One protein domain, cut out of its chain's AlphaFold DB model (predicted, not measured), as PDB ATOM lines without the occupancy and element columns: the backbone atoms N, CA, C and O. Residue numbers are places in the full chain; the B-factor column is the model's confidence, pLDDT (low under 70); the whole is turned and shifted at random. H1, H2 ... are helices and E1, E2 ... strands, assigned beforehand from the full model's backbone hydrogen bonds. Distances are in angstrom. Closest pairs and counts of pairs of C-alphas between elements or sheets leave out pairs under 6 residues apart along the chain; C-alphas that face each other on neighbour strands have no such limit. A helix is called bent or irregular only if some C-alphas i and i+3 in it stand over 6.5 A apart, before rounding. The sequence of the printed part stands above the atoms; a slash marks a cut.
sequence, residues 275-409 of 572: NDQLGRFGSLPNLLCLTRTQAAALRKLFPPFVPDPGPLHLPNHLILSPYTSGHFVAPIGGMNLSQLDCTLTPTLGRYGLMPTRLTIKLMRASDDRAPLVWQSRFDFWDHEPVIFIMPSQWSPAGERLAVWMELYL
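Overview. This is residues 275 to 409 of the 572 residues of an uncharacterized protein of Chthonomonas calidirosea (strain DSM 23976 / ICMP 18418 / T49) (UniProt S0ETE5). A loose, incompletely closed barrel: the strongly twisted sheet of E3, E4, E5 and E6 curls round one side, and E7 and E8 make the wall opposite, with E2 near the gap between E3 and E8. Short E1 adds to that wall beside E7, H2 lies across its outside, H1 only grazes it, and a long link wanders from H2 to E2. The printed part has 135 residues, with two named helices and eight named strands in the order H1 E1 H2 E2 E3 E4 E5 E6 E7 E8. The sheets run E3 - E4 - E5 - E6 and E1 - E7 - E8, both all antiparallel, and the class is mixed, helices and strands. The whole is compact, with a radius of gyration of the C-alphas of 14.9 A and spans of 42 by 34 by 33 A.

Arrangement. E3, residues 326 to 333, E4, residues 339 to 346, E5, residues 353 to 363, and E6, residues 372 to 381, form a meander, each strand the antiparallel neighbour of the one before. N 328 and O 342 are 3.0 A apart between E3 and E4, N 343 and O 359 2.8 A between E4 and E5, and N 358 and O 376 3.0 A between E5 and E6, within hydrogen-bond range. E6 bends by 54 degrees at residue 377. E7, residues 386 to 389, and E8, residues 399 to 408, are a hairpin, with N 388 and O 403 at 2.8 A. E1, residues 288 to 290, is the antiparallel neighbour of E7, with N 290 and O 387 at 2.8 A. The closest C-alphas of E6 and E8, those of Phe 380 and Leu 407, are 7.8 A apart; E3 and E8 are near each other. E2, residues 316 to 320, pairs with no named strand; its C-alpha 320 is 5.7 A from C-alpha 326 of E3. H2, residues 292 to 299, is on the sheet E1 E7 E8 at a height over the sheet of 6.6 A, only just over E7, on which 3 of its 8 C-alphas fall, and runs across the strands at 71 degrees to E7 on the local plane. H1, residues 275 to 281, only grazes that sheet. Of the O i to N i+4 pairs, 1 of 3 in H1 and 3 of 4 in H2 are within hydrogen-bond range; in H1, 3 of 4 O i to N i+3 pairs are.

Along the chain. E5 is 30.8 A long, from C-alpha 353 at (104.012, 72.687, 111.862) to C-alpha 363. E8 measures 29.4 A and ends with C-alpha 408 at (113.102, 76.715, 115.002); E6 measures 27.5 A, E3 21.9 A and E4 21.5 A. H1 begins with C-alpha 275 at (107.001, 101.552, 99.585) and is only just irregular: C-alphas 277 and 280 are 7.0 A apart.

Size, cuts and confidence. The two C-alphas farthest apart, those of Tyr 351 and Asp 368, are 45.4 A apart. The printed part has no cut, and the link from H2 to E2, residues 300 to 315, is long. The mean pLDDT of the printed part is 76.3; 34 residues are under 70, among them 303 to 315 and 333 to 338.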
ATOM      1  N   ASN A 275     108.055 102.156 100.414       79.44
ATOM      2  CA  ASN A 275     107.001 101.552  99.585       79.44
ATOM      3  C   ASN A 275     107.503 101.050  98.218       79.44
ATOM      4  O   ASN A 275     106.909 100.134  97.651       79.44
ATOM      5  N   ASP A 276     108.580 101.625  97.683       81.44
ATOM      6  CA  ASP A 276     109.209 101.212  96.424       81.44
ATOM      7  C   ASP A 276     109.760  99.778  96.502       81.44
ATOM      8  O   ASP A 276     109.539  98.977  95.592       81.44
ATOM      9  N   GLN A 277     110.368  99.402  97.633       78.50
ATOM     10  CA  GLN A 277     110.852  98.041  97.898       78.50
ATOM     11  C   GLN A 277     109.715  97.018  97.999       78.50
ATOM     12  O   GLN A 277     109.917  95.813  97.803       78.50
ATOM     13  N   LEU A 278     108.508  97.500  98.292       78.38
ATOM     14  CA  LEU A 278     107.304  96.694  98.404       78.38
ATOM     15  C   LEU A 278     106.472  96.656  97.117       78.38
ATOM     16  O   LEU A 278     105.640  95.762  96.971       78.38
ATOM     17  N   GLY A 279     106.725  97.553  96.158       70.00
ATOM     18  CA  GLY A 279     105.946  97.674  94.919       70.00
ATOM     19  C   GLY A 279     105.901  96.395  94.074       70.00
ATOM     20  O   GLY A 279     104.936  96.164  93.346       70.00
ATOM     21  N   ARG A 280     106.890  95.504  94.230       73.31
ATOM     22  CA  ARG A 280     106.926  94.178  93.585       73.31
ATOM     23  C   ARG A 280     105.861  93.192  94.084       73.31
ATOM     24  O   ARG A 280     105.641  92.179  93.431       73.31
ATOM     25  N   PHE A 281     105.212  93.475  95.213       72.12
ATOM     26  CA  PHE A 281     104.119  92.663  95.764       72.12
ATOM     27  C   PHE A 281     102.727  93.206  95.389       72.12
ATOM     28  O   PHE A 281     101.721  92.720  95.898       72.12
ATOM     29  N   GLY A 282     102.664  94.177  94.468       64.69
ATOM     30  CA  GLY A 282     101.424  94.776  93.973       64.69
ATOM     31  C   GLY A 282     100.875  95.880  94.880       64.69
ATOM     32  O   GLY A 282     101.538  96.344  95.808       64.69
ATOM     33  N   SER A 283      99.643  96.328  94.607       61.62
ATOM     34  CA  SER A 283      98.911  97.176  95.551       61.62
ATOM     35  C   SER A 283      98.775  96.410  96.864       61.62
ATOM     36  O   SER A 283      98.259  95.298  96.840       61.62
ATOM     37  N   LEU A 284      99.235  96.983  97.976       61.88
ATOM     38  CA  LEU A 284      99.170  96.362  99.299       61.88
ATOM     39  C   LEU A 284      97.868  96.769 100.022       61.88
ATOM     40  O   LEU A 284      97.856  97.815 100.682       61.88
ATOM     41  N   PRO A 285      96.756  96.015  99.919       57.78
ATOM     42  CA  PRO A 285      95.624  96.211 100.814       57.78
ATOM     43  C   PRO A 285      95.966  95.638 102.194       57.78
ATOM     44  O   PRO A 285      96.490  94.535 102.276       57.78
ATOM     45  N   ASN A 286      95.602  96.346 103.270       65.44
ATOM     46  CA  ASN A 286      95.714  95.883 104.662       65.44
ATOM     47  C   ASN A 286      97.055  95.195 105.018       65.44
ATOM     48  O   ASN A 286      98.071  95.374 104.351       65.44
ATOM     49  N   LEU A 287      97.104  94.537 106.175       69.25
ATOM     50  CA  LEU A 287      98.272  93.787 106.624       69.25
ATOM     51  C   LEU A 287      98.557  92.618 105.668       69.25
ATOM     52  O   LEU A 287      97.648  91.851 105.353       69.25
ATOM     53  N   LEU A 288      99.822  92.451 105.279       81.25
ATOM     54  CA  LEU A 288     100.281  91.360 104.421       81.25
ATOM     55  C   LEU A 288     101.212  90.418 105.196       81.25
ATOM     56  O   LEU A 288     102.188  90.864 105.793       81.25
ATOM     57  N   CYS A 289     100.911  89.118 105.176       85.88
ATOM     58  CA  CYS A 289     101.804  88.064 105.659       85.88
ATOM     59  C   CYS A 289     102.495  87.426 104.452       85.88
ATOM     60  O   CYS A 289     101.824  86.876 103.580       85.88
ATOM     61  N   LEU A 290     103.817  87.540 104.390       86.12
ATOM     62  CA  LEU A 290     104.656  86.949 103.357       86.12
ATOM     63  C   LEU A 290     105.345  85.711 103.919       86.12
ATOM     64  O   LEU A 290     105.958  85.772 104.986       86.12
ATOM     65  N   THR A 291     105.296  84.618 103.169       83.00
ATOM     66  CA  THR A 291     105.935  83.340 103.512       83.00
ATOM     67  C   THR A 291     106.772  82.834 102.332       83.00
ATOM     68  O   THR A 291     106.764  83.435 101.245       83.00
ATOM     69  N   ARG A 292     107.540  81.753 102.523       76.44
ATOM     70  CA  ARG A 292     108.305  81.067 101.459       76.44
ATOM     71  C   ARG A 292     109.134  82.005 100.578       76.44
ATOM     72  O   ARG A 292     109.907  82.827 101.064       76.44
ATOM     73  N   THR A 293     108.965  81.899  99.259       72.56
ATOM     74  CA  THR A 293     109.663  82.660  98.222       72.56
ATOM     75  C   THR A 293     109.497  84.167  98.404       72.56
ATOM     76  O   THR A 293     110.441  84.917  98.161       72.56
ATOM     77  N   GLN A 294     108.329  84.627  98.871       81.19
ATOM     78  CA  GLN A 294     108.083  86.051  99.108       81.19
ATOM     79  C   GLN A 294     108.902  86.559 100.299       81.19
ATOM     80  O   GLN A 294     109.553  87.601 100.199       81.19
ATOM     81  N   ALA A 295     108.920  85.798 101.397       82.81
ATOM     82  CA  ALA A 295     109.729  86.119 102.568       82.81
ATOM     83  C   ALA A 295     111.232  86.020 102.261       82.81
ATOM     84  O   ALA A 295     111.992  86.946 102.550       82.81
ATOM     85  N   ALA A 296     111.664  84.956 101.580       77.25
ATOM     86  CA  ALA A 296     113.050  84.746 101.168       77.25
ATOM     87  C   ALA A 296     113.581  85.890 100.283       77.25
ATOM     88  O   ALA A 296     114.724  86.323 100.448       77.25
ATOM     89  N   ALA A 297     112.746  86.442  99.393       78.50
ATOM     90  CA  ALA A 297     113.110  87.574  98.538       78.50
ATOM     91  C   ALA A 297     113.383  88.873  99.317       78.50
ATOM     92  O   ALA A 297     114.073  89.761  98.807       78.50
ATOM     93  N   LEU A 298     112.826  89.013 100.522       80.62
ATOM     94  CA  LEU A 298     113.015  90.167 101.403       80.62
ATOM     95  C   LEU A 298     113.973  89.886 102.565       80.62
ATOM     96  O   LEU A 298     114.450  90.843 103.165       80.62
ATOM     97  N   ARG A 299     114.308  88.620 102.859       79.19
ATOM     98  CA  ARG A 299     115.151  88.225 104.005       79.19
ATOM     99  C   ARG A 299     116.460  89.018 104.086       79.19
ATOM    100  O   ARG A 299     116.878  89.407 105.167       79.19
ATOM    101  N   LYS A 300     117.074  89.332 102.938       79.69
ATOM    102  CA  LYS A 300     118.323  90.117 102.844       79.69
ATOM    103  C   LYS A 300     118.209  91.570 103.331       79.69
ATOM    104  O   LYS A 300     119.230  92.218 103.515       79.69
ATOM    105  N   LEU A 301     116.995  92.089 103.511       80.62
ATOM    106  CA  LEU A 301     116.746  93.432 104.050       80.62
ATOM    107  C   LEU A 301     116.741  93.462 105.582       80.62
ATOM    108  O   LEU A 301     116.744  94.550 106.170       80.62
ATOM    109  N   PHE A 302     116.727  92.282 106.206       78.19
ATOM    110  CA  PHE A 302     116.697  92.109 107.646       78.19
ATOM    111  C   PHE A 302     118.053  91.599 108.163       78.19
ATOM    112  O   PHE A 302     118.724  90.797 107.513       78.19
ATOM    113  N   PRO A 303     118.484  92.059 109.337       66.75
ATOM    114  CA  PRO A 303     119.574  91.468 110.109       66.75
ATOM    115  C   PRO A 303     119.394  89.949 110.335       66.75
ATOM    116  O   PRO A 303     118.258  89.506 110.491       66.75
ATOM    117  N   PRO A 304     120.472  89.134 110.360       58.19
ATOM    118  CA  PRO A 304     121.889  89.499 110.252       58.19
ATOM    119  C   PRO A 304     122.381  89.584 108.794       58.19
ATOM    120  O   PRO A 304     123.579  89.616 108.540       58.19
ATOM    121  N   PHE A 305     121.475  89.569 107.812       66.19
ATOM    122  CA  PHE A 305     121.831  89.533 106.389       66.19
ATOM    123  C   PHE A 305     122.223  90.904 105.818       66.19
ATOM    124  O   PHE A 305     122.648  90.985 104.665       66.19
ATOM    125  N   VAL A 306     122.072  91.966 106.613       62.94
ATOM    126  CA  VAL A 306     122.488  93.331 106.285       62.94
ATOM    127  C   VAL A 306     123.924  93.540 106.787       62.94
ATOM    128  O   VAL A 306     124.209  93.150 107.920       62.94
ATOM    129  N   PRO A 307     124.828  94.134 105.988       49.25
ATOM    130  CA  PRO A 307     126.159  94.514 106.461       49.25
ATOM    131  C   PRO A 307     126.053  95.549 107.592       49.25
ATOM    132  O   PRO A 307     125.268  96.488 107.485       49.25
ATOM    133  N   ASP A 308     126.823  95.351 108.663       51.06
ATOM    134  CA  ASP A 308     126.928  96.237 109.833       51.06
ATOM    135  C   ASP A 308     125.583  96.641 110.461       51.06
ATOM    136  O   ASP A 308     125.233  97.822 110.493       51.06
ATOM    137  N   PRO A 309     124.810  95.683 111.012       51.88
ATOM    138  CA  PRO A 309     123.513  95.995 111.598       51.88
ATOM    139  C   PRO A 309     123.622  97.001 112.749       51.88
ATOM    140  O   PRO A 309     122.682  97.730 112.998       51.88
ATOM    141  N   GLY A 310     124.746  97.100 113.457       49.53
ATOM    142  CA  GLY A 310     124.792  97.825 114.723       49.53
ATOM    143  C   GLY A 310     123.975  97.101 115.812       49.53
ATOM    144  O   GLY A 310     123.064  96.325 115.519       49.53
ATOM    145  N   PRO A 311     124.292  97.315 117.096       50.06
ATOM    146  CA  PRO A 311     123.760  96.511 118.201       50.06
ATOM    147  C   PRO A 311     122.227  96.546 118.330       50.06
ATOM    148  O   PRO A 311     121.621  95.554 118.721       50.06
ATOM    149  N   LEU A 312     121.593  97.663 117.956       51.03
ATOM    150  CA  LEU A 312     120.135  97.862 118.010       51.03
ATOM    151  C   LEU A 312     119.382  97.304 116.811       51.03
ATOM    152  O   LEU A 312     118.154  97.240 116.829       51.03
ATOM    153  N   HIS A 313     120.108  96.931 115.764       56.53
ATOM    154  CA  HIS A 313     119.533  96.261 114.618       56.53
ATOM    155  C   HIS A 313     120.022  94.817 114.557       56.53
ATOM    156  O   HIS A 313     119.950  94.206 113.508       56.53
ATOM    157  N   LEU A 314     120.519  94.224 115.644       60.22
ATOM    158  CA  LEU A 314     120.673  92.772 115.683       60.22
ATOM    159  C   LEU A 314     119.285  92.119 115.781       60.22
ATOM    160  O   LEU A 314     118.375  92.692 116.382       60.22
ATOM    161  N   PRO A 315     119.079  90.941 115.170       61.28
ATOM    162  CA  PRO A 315     117.842  90.211 115.371       61.28
ATOM    163  C   PRO A 315     117.759  89.745 116.832       61.28
ATOM    164  O   PRO A 315     118.735  89.254 117.406       61.28
ATOM    165  N   ASN A 316     116.573  89.864 117.416       70.31
ATOM    166  CA  ASN A 316     116.266  89.295 118.716       70.31
ATOM    167  C   ASN A 316     116.150  87.783 118.577       70.31
ATOM    168  O   ASN A 316     115.291  87.292 117.845       70.31
ATOM    169  N   HIS A 317     116.975  87.044 119.305       71.12
ATOM    170  CA  HIS A 317     116.730  85.635 119.524       71.12
ATOM    171  C   HIS A 317     115.533  85.455 120.441       71.12
ATOM    172  O   HIS A 317     115.402  86.076 121.497       71.12
ATOM    173  N   LEU A 318     114.667  84.553 120.030       78.44
ATOM    174  CA  LEU A 318     113.539  84.115 120.815       78.44
ATOM    175  C   LEU A 318     113.905  82.756 121.399       78.44
ATOM    176  O   LEU A 318     114.372  81.878 120.678       78.44
ATOM    177  N   ILE A 319     113.715  82.593 122.704       77.81
ATOM    178  CA  ILE A 319     113.652  81.272 123.324       77.81
ATOM    179  C   ILE A 319     112.275  81.216 123.952       77.81
ATOM    180  O   ILE A 319     111.991  81.915 124.924       77.81
ATOM    181  N   LEU A 320     111.402  80.434 123.340       80.38
ATOM    182  CA  LEU A 320     109.984  80.386 123.641       80.38
ATOM    183  C   LEU A 320     109.655  79.036 124.254       80.38
ATOM    184  O   LEU A 320     110.181  77.996 123.855       80.38
ATOM    185  N   SER A 321     108.737  79.047 125.209       81.31
ATOM    186  CA  SER A 321     108.088  77.824 125.656       81.31
ATOM    187  C   SER A 321     106.861  77.570 124.776       81.31
ATOM    188  O   SER A 321     106.034  78.472 124.651       81.31
ATOM    189  N   PRO A 322     106.660  76.355 124.240       81.62
ATOM    190  CA  PRO A 322     105.450  76.023 123.482       81.62
ATOM    191  C   PRO A 322     104.180  75.959 124.350       81.62
ATOM    192  O   PRO A 322     103.086  75.705 123.851       81.62
ATOM    193  N   TYR A 323     104.317  76.133 125.668       80.69
ATOM    194  CA  TYR A 323     103.225  76.021 126.634       80.69
ATOM    195  C   TYR A 323     102.731  77.373 127.148       80.69
ATOM    196  O   TYR A 323     101.711  77.426 127.832       80.69
ATOM    197  N   THR A 324     103.455  78.461 126.876       82.06
ATOM    198  CA  THR A 324     103.131  79.791 127.405       82.06
ATOM    199  C   THR A 324     103.353  80.870 126.356       82.06
ATOM    200  O   THR A 324     103.946  80.632 125.307       82.06
ATOM    201  N   SER A 325     102.827  82.063 126.618       85.50
ATOM    202  CA  SER A 325     103.067  83.203 125.739       85.50
ATOM    203  C   SER A 325     104.422  83.815 126.072       85.50
ATOM    204  O   SER A 325     104.646  84.234 127.203       85.50
ATOM    205  N   GLY A 326     105.315  83.860 125.090       79.62
ATOM    206  CA  GLY A 326     106.555  84.616 125.185       79.62
ATOM    207  C   GLY A 326     106.276  86.096 124.961       79.62
ATOM    208  O   GLY A 326     105.623  86.462 123.980       79.62
ATOM    209  N   HIS A 327     106.773  86.933 125.863       80.44
ATOM    210  CA  HIS A 327     106.748  88.385 125.739       80.44
ATOM    211  C   HIS A 327     108.140  88.874 125.357       80.44
ATOM    212  O   HIS A 327     109.132  88.425 125.928       80.44
ATOM    213  N   PHE A 328     108.224  89.769 124.379       77.69
ATOM    214  CA  PHE A 328     109.490  90.360 123.965       77.69
ATOM    215  C   PHE A 328     109.276  91.736 123.352       77.69
ATOM    216  O   PHE A 328     108.214  92.052 122.819       77.69
ATOM    217  N   VAL A 329     110.333  92.536 123.398       75.56
ATOM    218  CA  VAL A 329     110.348  93.893 122.867       75.56
ATOM    219  C   VAL A 329     111.206  93.920 121.608       75.56
ATOM    220  O   VAL A 329     112.365  93.522 121.654       75.56
ATOM    221  N   ALA A 330     110.678  94.367 120.472       75.94
ATOM    222  CA  ALA A 330     111.466  94.516 119.247       75.94
ATOM    223  C   ALA A 330     111.782  95.995 118.979       75.94
ATOM    224  O   ALA A 330     110.847  96.783 118.798       75.94
ATOM    225  N   PRO A 331     113.066  96.399 118.941       69.94
ATOM    226  CA  PRO A 331     113.422  97.757 118.553       69.94
ATOM    227  C   PRO A 331     113.088  97.983 117.074       69.94
ATOM    228  O   PRO A 331     113.297  97.106 116.235       69.94
ATOM    229  N   ILE A 332     112.577  99.172 116.746       73.62
ATOM    230  CA  ILE A 332     112.351  99.581 115.358       73.62
ATOM    231  C   ILE A 332     113.481 100.526 114.959       73.62
ATOM    232  O   ILE A 332     113.541 101.668 115.416       73.62
ATOM    233  N   GLY A 333     114.387 100.058 114.101       61.66
ATOM    234  CA  GLY A 333     115.467 100.899 113.589       61.66
ATOM    235  C   GLY A 333     114.936 102.148 112.874       61.66
ATOM    236  O   GLY A 333     114.037 102.039 112.041       61.66
ATOM    237  N   GLY A 334     115.512 103.316 113.175       56.41
ATOM    238  CA  GLY A 334     115.228 104.576 112.472       56.41
ATOM    239  C   GLY A 334     114.123 105.458 113.069       56.41
ATOM    240  O   GLY A 334     113.920 106.561 112.574       56.41
ATOM    241  N   MET A 335     113.440 105.036 114.141       53.50
ATOM    242  CA  MET A 335     112.506 105.896 114.882       53.50
ATOM    243  C   MET A 335     113.025 106.207 116.284       53.50
ATOM    244  O   MET A 335     113.545 105.325 116.966       53.50
ATOM    245  N   ASN A 336     112.822 107.446 116.743       53.19
ATOM    246  CA  ASN A 336     113.063 107.833 118.134       53.19
ATOM    247  C   ASN A 336     112.211 106.954 119.071       53.19
ATOM    248  O   ASN A 336     111.004 107.156 119.200       53.19
ATOM    249  N   LEU A 337     112.858 105.964 119.695       51.69
ATOM    250  CA  LEU A 337     112.382 105.161 120.832       51.69
ATOM    251  C   LEU A 337     111.021 104.458 120.657       51.69
ATOM    252  O   LEU A 337     110.355 104.144 121.639       51.69
ATOM    253  N   SER A 338     110.596 104.177 119.424       62.12
ATOM    254  CA  SER A 338     109.408 103.347 119.200       62.12
ATOM    255  C   SER A 338     109.797 101.873 119.265       62.12
ATOM    256  O   SER A 338     110.620 101.398 118.480       62.12
ATOM    257  N   GLN A 339     109.210 101.157 120.216       72.75
ATOM    258  CA  GLN A 339     109.416  99.728 120.417       72.75
ATOM    259  C   GLN A 339     108.117  98.977 120.117       72.75
ATOM    260  O   GLN A 339     107.013  99.499 120.307       72.75
ATOM    261  N   LEU A 340     108.252  97.742 119.639       78.25
ATOM    262  CA  LEU A 340     107.130  96.822 119.530       78.25
ATOM    263  C   LEU A 340     107.075  95.957 120.781       78.25
ATOM    264  O   LEU A 340     107.997  95.185 121.017       78.25
ATOM    265  N   ASP A 341     105.988  96.056 121.541       83.31
ATOM    266  CA  ASP A 341     105.633  95.039 122.532       83.31
ATOM    267  C   ASP A 341     104.970  93.881 121.783       83.31
ATOM    268  O   ASP A 341     103.899  94.020 121.182       83.31
ATOM    269  N   CYS A 342     105.651  92.744 121.757       85.00
ATOM    270  CA  CYS A 342     105.221  91.564 121.044       85.00
ATOM    271  C   CYS A 342     104.913  90.430 122.018       85.00
ATOM    272  O   CYS A 342     105.637  90.158 122.973       85.00
ATOM    273  N   THR A 343     103.826  89.721 121.738       88.69
ATOM    274  CA  THR A 343     103.455  88.488 122.430       88.69
ATOM    275  C   THR A 343     103.303  87.381 121.407       88.69
ATOM    276  O   THR A 343     102.487  87.499 120.489       88.69
ATOM    277  N   LEU A 344     104.058  86.302 121.574       88.94
ATOM    278  CA  LEU A 344     104.038  85.144 120.692       88.94
ATOM    279  C   LEU A 344     103.683  83.895 121.490       88.94
ATOM    280  O   LEU A 344     104.335  83.566 122.477       88.94
ATOM    281  N   THR A 345     102.654  83.188 121.046       89.38
ATOM    282  CA  THR A 345     102.217  81.924 121.641       89.38
ATOM    283  C   THR A 345     102.336  80.841 120.574       89.38
ATOM    284  O   THR A 345     101.375  80.625 119.822       89.38
ATOM    285  N   PRO A 346     103.512  80.212 120.430       87.88
ATOM    286  CA  PRO A 346     103.659  79.076 119.539       87.88
ATOM    287  C   PRO A 346     103.107  77.814 120.209       87.88
ATOM    288  O   PRO A 346     103.202  77.644 121.423       87.88
ATOM    289  N   THR A 347     102.539  76.917 119.412       86.69
ATOM    290  CA  THR A 347     102.151  75.572 119.850       86.69
ATOM    291  C   THR A 347     102.852  74.539 118.985       86.69
ATOM    292  O   THR A 347     103.015  74.746 117.784       86.69
ATOM    293  N   LEU A 348     103.285  73.426 119.583       83.19
ATOM    294  CA  LEU A 348     103.850  72.313 118.821       83.19
ATOM    295  C   LEU A 348     102.719  71.602 118.078       83.19
ATOM    296  O   LEU A 348     101.853  70.977 118.695       83.19
ATOM    297  N   GLY A 349     102.715  71.724 116.756       78.56
ATOM    298  CA  GLY A 349     101.897  70.903 115.878       78.56
ATOM    299  C   GLY A 349     102.635  69.635 115.454       78.56
ATOM    300  O   GLY A 349     103.696  69.282 115.971       78.56
ATOM    301  N   ARG A 350     102.043  68.912 114.504       77.19
ATOM    302  CA  ARG A 350     102.649  67.706 113.924       77.19
ATOM    303  C   ARG A 350     103.582  68.085 112.779       77.19
ATOM    304  O   ARG A 350     103.299  69.032 112.053       77.19
ATOM    305  N   TYR A 351     104.624  67.284 112.567       74.12
ATOM    306  CA  TYR A 351     105.457  67.312 111.360       74.12
ATOM    307  C   TYR A 351     106.211  68.627 111.122       74.12
ATOM    308  O   TYR A 351     106.426  69.016 109.979       74.12
ATOM    309  N   GLY A 352     106.578  69.339 112.186       74.81
ATOM    310  CA  GLY A 352     107.259  70.634 112.095       74.81
ATOM    311  C   GLY A 352     106.319  71.829 111.905       74.81
ATOM    312  O   GLY A 352     106.788  72.964 111.858       74.81
ATOM    313  N   LEU A 353     105.000  71.610 111.835       83.88
ATOM    314  CA  LEU A 353     104.012  72.687 111.862       83.88
ATOM    315  C   LEU A 353     103.910  73.276 113.274       83.88
ATOM    316  O   LEU A 353     103.764  72.545 114.250       83.88
ATOM    317  N   MET A 354     103.890  74.596 113.374       86.38
ATOM    318  CA  MET A 354     103.737  75.359 114.606       86.38
ATOM    319  C   MET A 354     102.595  76.372 114.460       86.38
ATOM    320  O   MET A 354     102.815  77.506 114.013       86.38
ATOM    321  N   PRO A 355     101.358  76.008 114.840       89.38
ATOM    322  CA  PRO A 355     100.274  76.973 114.939       89.38
ATOM    323  C   PRO A 355     100.642  78.054 115.951       89.38
ATOM    324  O   PRO A 355     100.982  77.767 117.104       89.38
ATOM    325  N   THR A 356     100.588  79.305 115.514       90.00
ATOM    326  CA  THR A 356     101.182  80.419 116.243       90.00
ATOM    327  C   THR A 356     100.220  81.595 116.312       90.00
ATOM    328  O   THR A 356      99.573  81.982 115.337       90.00
ATOM    329  N   ARG A 357     100.123  82.196 117.499       91.19
ATOM    330  CA  ARG A 357      99.424  83.464 117.710       91.19
ATOM    331  C   ARG A 357     100.446  84.559 117.978       91.19
ATOM    332  O   ARG A 357     101.214  84.444 118.925       91.19
ATOM    333  N   LEU A 358     100.396  85.633 117.197       89.75
ATOM    334  CA  LEU A 358     101.230  86.820 117.381       89.75
ATOM    335  C   LEU A 358     100.343  88.021 117.683       89.75
ATOM    336  O   LEU A 358      99.346  88.263 117.001       89.75
ATOM    337  N   THR A 359     100.719  88.764 118.712       90.00
ATOM    338  CA  THR A 359     100.174  90.081 119.032       90.00
ATOM    339  C   THR A 359     101.322  91.072 118.980       90.00
ATOM    340  O   THR A 359     102.362  90.825 119.578       90.00
ATOM    341  N   ILE A 360     101.145  92.175 118.266       87.81
ATOM    342  CA  ILE A 360     102.114  93.265 118.187       87.81
ATOM    343  C   ILE A 360     101.411  94.523 118.662       87.81
ATOM    344  O   ILE A 360     100.306  94.826 118.210       87.81
ATOM    345  N   LYS A 361     102.057  95.263 119.553       87.81
ATOM    346  CA  LYS A 361     101.627  96.581 119.994       87.81
ATOM    347  C   LYS A 361     102.727  97.586 119.701       87.81
ATOM    348  O   LYS A 361     103.861  97.408 120.132       87.81
ATOM    349  N   LEU A 362     102.392  98.645 118.976       84.75
ATOM    350  CA  LEU A 362     103.306  99.765 118.778       84.75
ATOM    351  C   LEU A 362     103.157 100.747 119.938       84.75
ATOM    352  O   LEU A 362     102.130 101.424 120.048       84.75
ATOM    353  N   MET A 363     104.199 100.839 120.763       75.06
ATOM    354  CA  MET A 363     104.296 101.824 121.836       75.06
ATOM    355  C   MET A 363     104.859 103.123 121.254       75.06
ATOM    356  O   MET A 363     105.966 103.141 120.715       75.06
ATOM    357  N   ARG A 364     104.084 104.211 121.313       69.31
ATOM    358  CA  ARG A 364     104.509 105.532 120.825       69.31
ATOM    359  C   ARG A 364     105.080 106.329 121.991       69.31
ATOM    360  O   ARG A 364     104.388 106.532 122.978       69.31
ATOM    361  N   ALA A 365     106.324 106.788 121.861       60.91
ATOM    362  CA  ALA A 365     107.063 107.431 122.949       60.91
ATOM    363  C   ALA A 365     106.480 108.782 123.424       60.91
ATOM    364  O   ALA A 365     106.873 109.259 124.483       60.91
ATOM    365  N   SER A 366     105.584 109.421 122.657       59.97
ATOM    366  CA  SER A 366     105.196 110.823 122.893       59.97
ATOM    367  C   SER A 366     103.726 111.180 122.627       59.97
ATOM    368  O   SER A 366     103.397 112.360 122.658       59.97
ATOM    369  N   ASP A 367     102.852 110.218 122.322       58.72
ATOM    370  CA  ASP A 367     101.445 110.489 121.980       58.72
ATOM    371  C   ASP A 367     100.527 109.852 123.037       58.72
ATOM    372  O   ASP A 367     100.560 108.635 123.201       58.72
ATOM    373  N   ASP A 368      99.618 110.629 123.646       61.81
ATOM    374  CA  ASP A 368      98.494 110.168 124.507       61.81
ATOM    375  C   ASP A 368      97.483 109.253 123.776       61.81
ATOM    376  O   ASP A 368      96.392 108.938 124.259       61.81
ATOM    377  N   ARG A 369      97.805 108.833 122.554       71.31
ATOM    378  CA  ARG A 369      96.965 107.954 121.752       71.31
ATOM    379  C   ARG A 369      97.122 106.523 122.240       71.31
ATOM    380  O   ARG A 369      98.223 106.065 122.533       71.31
ATOM    381  N   ALA A 370      96.008 105.794 122.243       76.75
ATOM    382  CA  ALA A 370      96.016 104.371 122.539       76.75
ATOM    383  C   ALA A 370      97.029 103.629 121.638       76.75
ATOM    384  O   ALA A 370      97.147 103.958 120.449       76.75
ATOM    385  N   PRO A 371      97.747 102.626 122.178       81.19
ATOM    386  CA  PRO A 371      98.695 101.843 121.399       81.19
ATOM    387  C   PRO A 371      97.982 101.181 120.220       81.19
ATOM    388  O   PRO A 371      96.858 100.686 120.346       81.19
ATOM    389  N   LEU A 372      98.643 101.150 119.062       84.00
ATOM    390  CA  LEU A 372      98.131 100.382 117.931       84.00
ATOM    391  C   LEU A 372      98.377  98.906 118.209       84.00
ATOM    392  O   LEU A 372      99.524  98.498 118.367       84.00
ATOM    393  N   VAL A 373      97.304  98.121 118.260       87.38
ATOM    394  CA  VAL A 373      97.361  96.680 118.515       87.38
ATOM    395  C   VAL A 373      96.971  95.929 117.254       87.38
ATOM    396  O   VAL A 373      95.946  96.208 116.634       87.38
ATOM    397  N   TRP A 374      97.781  94.944 116.892       86.81
ATOM    398  CA  TRP A 374      97.464  93.967 115.866       86.81
ATOM    399  C   TRP A 374      97.609  92.559 116.430       86.81
ATOM    400  O   TRP A 374      98.521  92.278 117.204       86.81
ATOM    401  N   GLN A 375      96.706  91.669 116.027       89.38
ATOM    402  CA  GLN A 375      96.738  90.269 116.412       89.38
ATOM    403  C   GLN A 375      96.431  89.389 115.207       89.38
ATOM    404  O   GLN A 375      95.507  89.669 114.444       89.38
ATOM    405  N   SER A 376      97.172  88.294 115.072       86.75
ATOM    406  CA  SER A 376      96.911  87.280 114.058       86.75
ATOM    407  C   SER A 376      97.210  85.876 114.556       86.75
ATOM    408  O   SER A 376      97.928  85.663 115.536       86.75
ATOM    409  N   ARG A 377      96.603  84.919 113.863       88.62
ATOM    410  CA  ARG A 377      96.895  83.496 113.951       88.62
ATOM    411  C   ARG A 377      97.402  83.054 112.590       88.62
ATOM    412  O   ARG A 377      96.796  83.392 111.577       88.62
ATOM    413  N   PHE A 378      98.497  82.323 112.584       86.31
ATOM    414  CA  PHE A 378      99.093  81.782 111.375       86.31
ATOM    415  C   PHE A 378      99.808  80.486 111.719       86.31
ATOM    416  O   PHE A 378     100.204  80.261 112.865       86.31
ATOM    417  N   ASP A 379      99.967  79.655 110.706       85.56
ATOM    418  CA  ASP A 379     100.749  78.444 110.819       85.56
ATOM    419  C   ASP A 379     102.164  78.728 110.328       85.56
ATOM    420  O   ASP A 379     102.364  79.382 109.302       85.56
ATOM    421  N   PHE A 380     103.135  78.272 111.105       83.19
ATOM    422  CA  PHE A 380     104.553  78.455 110.854       83.19
ATOM    423  C   PHE A 380     105.192  77.079 110.655       83.19
ATOM    424  O   PHE A 380     104.898  76.174 111.429       83.19
ATOM    425  N   TRP A 381     106.044  76.892 109.651       83.56
ATOM    426  CA  TRP A 381     106.814  75.654 109.502       83.56
ATOM    427  C   TRP A 381     108.228  75.841 110.020       83.56
ATOM    428  O   TRP A 381     108.825  76.886 109.798       83.56
ATOM    429  N   ASP A 382     108.755  74.828 110.699       80.25
ATOM    430  CA  ASP A 382     110.129  74.804 111.201       80.25
ATOM    431  C   ASP A 382     111.139  75.327 110.157       80.25
ATOM    432  O   ASP A 382     111.138  74.880 109.009       80.25
ATOM    433  N   HIS A 383     111.967  76.304 110.550       76.94
ATOM    434  CA  HIS A 383     112.935  77.012 109.695       76.94
ATOM    435  C   HIS A 383     112.361  77.850 108.528       76.94
ATOM    436  O   HIS A 383     113.115  78.293 107.658       76.94
ATOM    437  N   GLU A 384     111.053  78.115 108.473       81.94
ATOM    438  CA  GLU A 384     110.463  78.938 107.410       81.94
ATOM    439  C   GLU A 384     110.455  80.435 107.781       81.94
ATOM    440  O   GLU A 384     109.799  80.831 108.737       81.94
ATOM    441  N   PRO A 385     111.100  81.344 107.028       85.00
ATOM    442  CA  PRO A 385     111.006  82.768 107.332       85.00
ATOM    443  C   PRO A 385     109.603  83.313 107.021       85.00
ATOM    444  O   PRO A 385     109.046  83.080 105.946       85.00
ATOM    445  N   VAL A 386     109.077  84.140 107.923       88.38
ATOM    446  CA  VAL A 386     107.807  84.864 107.770       88.38
ATOM    447  C   VAL A 386     108.053  86.362 107.905       88.38
ATOM    448  O   VAL A 386     108.838  86.803 108.742       88.38
ATOM    449  N   ILE A 387     107.390  87.168 107.073       89.50
ATOM    450  CA  ILE A 387     107.450  88.632 107.152       89.50
ATOM    451  C   ILE A 387     106.037  89.202 107.211       89.50
ATOM    452  O   ILE A 387     105.242  89.019 106.293       89.50
ATOM    453  N   PHE A 388     105.747  89.958 108.264       89.00
ATOM    454  CA  PHE A 388     104.507  90.711 108.411       89.00
ATOM    455  C   PHE A 388     104.729  92.162 108.012       89.00
ATOM    456  O   PHE A 388     105.539  92.847 108.627       89.00
ATOM    457  N   ILE A 389     103.986  92.650 107.025       88.38
ATOM    458  CA  ILE A 389     103.984  94.056 106.617       88.38
ATOM    459  C   ILE A 389     102.737  94.720 107.197       88.38
ATOM    460  O   ILE A 389     101.605  94.345 106.882       88.38
ATOM    461  N   MET A 390     102.953  95.720 108.045       86.44
ATOM    462  CA  MET A 390     101.902  96.419 108.776       86.44
ATOM    463  C   MET A 390     101.175  97.464 107.910       86.44
ATOM    464  O   MET A 390     101.733  97.997 106.941       86.44
ATOM    465  N   PRO A 391      99.923  97.819 108.258       79.94
ATOM    466  CA  PRO A 391      99.204  98.921 107.618       79.94
ATOM    467  C   PRO A 391      99.936 100.270 107.756       79.94
ATOM    468  O   PRO A 391     100.636 100.502 108.736       79.94
ATOM    469  N   SER A 392      99.736 101.201 106.816       76.56
ATOM    470  CA  SER A 392     100.471 102.479 106.734       76.56
ATOM    471  C   SER A 392     100.257 103.357 107.954       76.56
ATOM    472  O   SER A 392     101.150 104.095 108.324       76.56
ATOM    473  N   GLN A 393      99.122 103.240 108.643       77.88
ATOM    474  CA  GLN A 393      98.866 103.943 109.908       77.88
ATOM    475  C   GLN A 393      99.890 103.634 111.023       77.88
ATOM    476  O   GLN A 393      99.943 104.351 112.022       77.88
ATOM    477  N   TRP A 394     100.695 102.577 110.862       77.56
ATOM    478  CA  TRP A 394     101.802 102.225 111.753       77.56
ATOM    479  C   TRP A 394     103.094 103.007 111.462       77.56
ATOM    480  O   TRP A 394     104.029 102.900 112.248       77.56
ATOM    481  N   SER A 395     103.156 103.802 110.384       73.75
ATOM    482  CA  SER A 395     104.283 104.693 110.081       73.75
ATOM    483  C   SER A 395     103.822 106.022 109.453       73.75
ATOM    484  O   SER A 395     103.121 106.026 108.442       73.75
ATOM    485  N   PRO A 396     104.228 107.178 110.003       60.00
ATOM    486  CA  PRO A 396     103.816 108.483 109.487       60.00
ATOM    487  C   PRO A 396     104.552 108.924 108.204       60.00
ATOM    488  O   PRO A 396     104.123 109.891 107.581       60.00
ATOM    489  N   ALA A 397     105.628 108.246 107.786       66.88
ATOM    490  CA  ALA A 397     106.586 108.760 106.792       66.88
ATOM    491  C   ALA A 397     106.482 108.135 105.383       66.88
ATOM    492  O   ALA A 397     107.406 108.240 104.584       66.88
ATOM    493  N   GLY A 398     105.378 107.454 105.060       69.69
ATOM    494  CA  GLY A 398     105.240 106.756 103.773       69.69
ATOM    495  C   GLY A 398     106.043 105.451 103.678       69.69
ATOM    496  O   GLY A 398     106.085 104.831 102.620       69.69
ATOM    497  N   GLU A 399     106.629 105.005 104.784       83.81
ATOM    498  CA  GLU A 399     107.238 103.686 104.940       83.81
ATOM    499  C   GLU A 399     106.227 102.702 105.547       83.81
ATOM    500  O   GLU A 399     105.152 103.076 106.020       83.81
ATOM    501  N   ARG A 400     106.566 101.416 105.554       85.31
ATOM    502  CA  ARG A 400     105.772 100.356 106.176       85.31
ATOM    503  C   ARG A 400     106.618  99.635 107.202       85.31
ATOM    504  O   ARG A 400     107.714  99.180 106.892       85.31
ATOM    505  N   LEU A 401     106.090  99.490 108.411       86.06
ATOM    506  CA  LEU A 401     106.707  98.622 109.401       86.06
ATOM    507  C   LEU A 401     106.604  97.173 108.924       86.06
ATOM    508  O   LEU A 401     105.510  96.687 108.647       86.06
ATOM    509  N   ALA A 402     107.742  96.499 108.849       88.12
ATOM    510  CA  ALA A 402     107.843  95.091 108.541       88.12
ATOM    511  C   ALA A 402     108.511  94.349 109.700       88.12
ATOM    512  O   ALA A 402     109.516  94.808 110.244       88.12
ATOM    513  N   VAL A 403     107.947  93.203 110.066       88.06
ATOM    514  CA  VAL A 403     108.460  92.322 111.116       88.06
ATOM    515  C   VAL A 403     108.811  90.992 110.481       88.06
ATOM    516  O   VAL A 403     107.928  90.284 110.006       88.06
ATOM    517  N   TRP A 404     110.097  90.677 110.456       88.81
ATOM    518  CA  TRP A 404     110.611  89.382 110.042       88.81
ATOM    519  C   TRP A 404     110.752  88.471 111.256       88.81
ATOM    520  O   TRP A 404     111.209  88.908 112.313       88.81
ATOM    521  N   MET A 405     110.369  87.212 111.088       88.25
ATOM    522  CA  MET A 405     110.463  86.183 112.107       88.25
ATOM    523  C   MET A 405     110.854  84.848 111.474       88.25
ATOM    524  O   MET A 405     110.361  84.497 110.405       88.25
ATOM    525  N   GLU A 406     111.707  84.092 112.148       85.81
ATOM    526  CA  GLU A 406     112.080  82.725 111.778       85.81
ATOM    527  C   GLU A 406     112.169  81.914 113.074       85.81
ATOM    528  O   GLU A 406     112.944  82.269 113.952       85.81
ATOM    529  N   LEU A 407     111.330  80.897 113.249       85.00
ATOM    530  CA  LEU A 407     111.300  80.020 114.419       85.00
ATOM    531  C   LEU A 407     111.887  78.648 114.079       85.00
ATOM    532  O   LEU A 407     111.833  78.194 112.936       85.00
ATOM    533  N   TYR A 408     112.417  77.990 115.099       80.81
ATOM    534  CA  TYR A 408     113.102  76.715 115.002       80.81
ATOM    535  C   TYR A 408     112.686  75.821 116.159       80.81
ATOM    536  O   TYR A 408     112.688  76.258 117.310       80.81
ATOM    537  N   LEU A 409     112.364  74.565 115.880       76.31
ATOM    538  CA  LEU A 409     112.180  73.571 116.931       76.31
ATOM    539  C   LEU A 409     113.525  73.218 117.546       76.31
ATOM    540  O   LEU A 409     113.664  73.257 118.759       76.31
TER     541      LEU A 409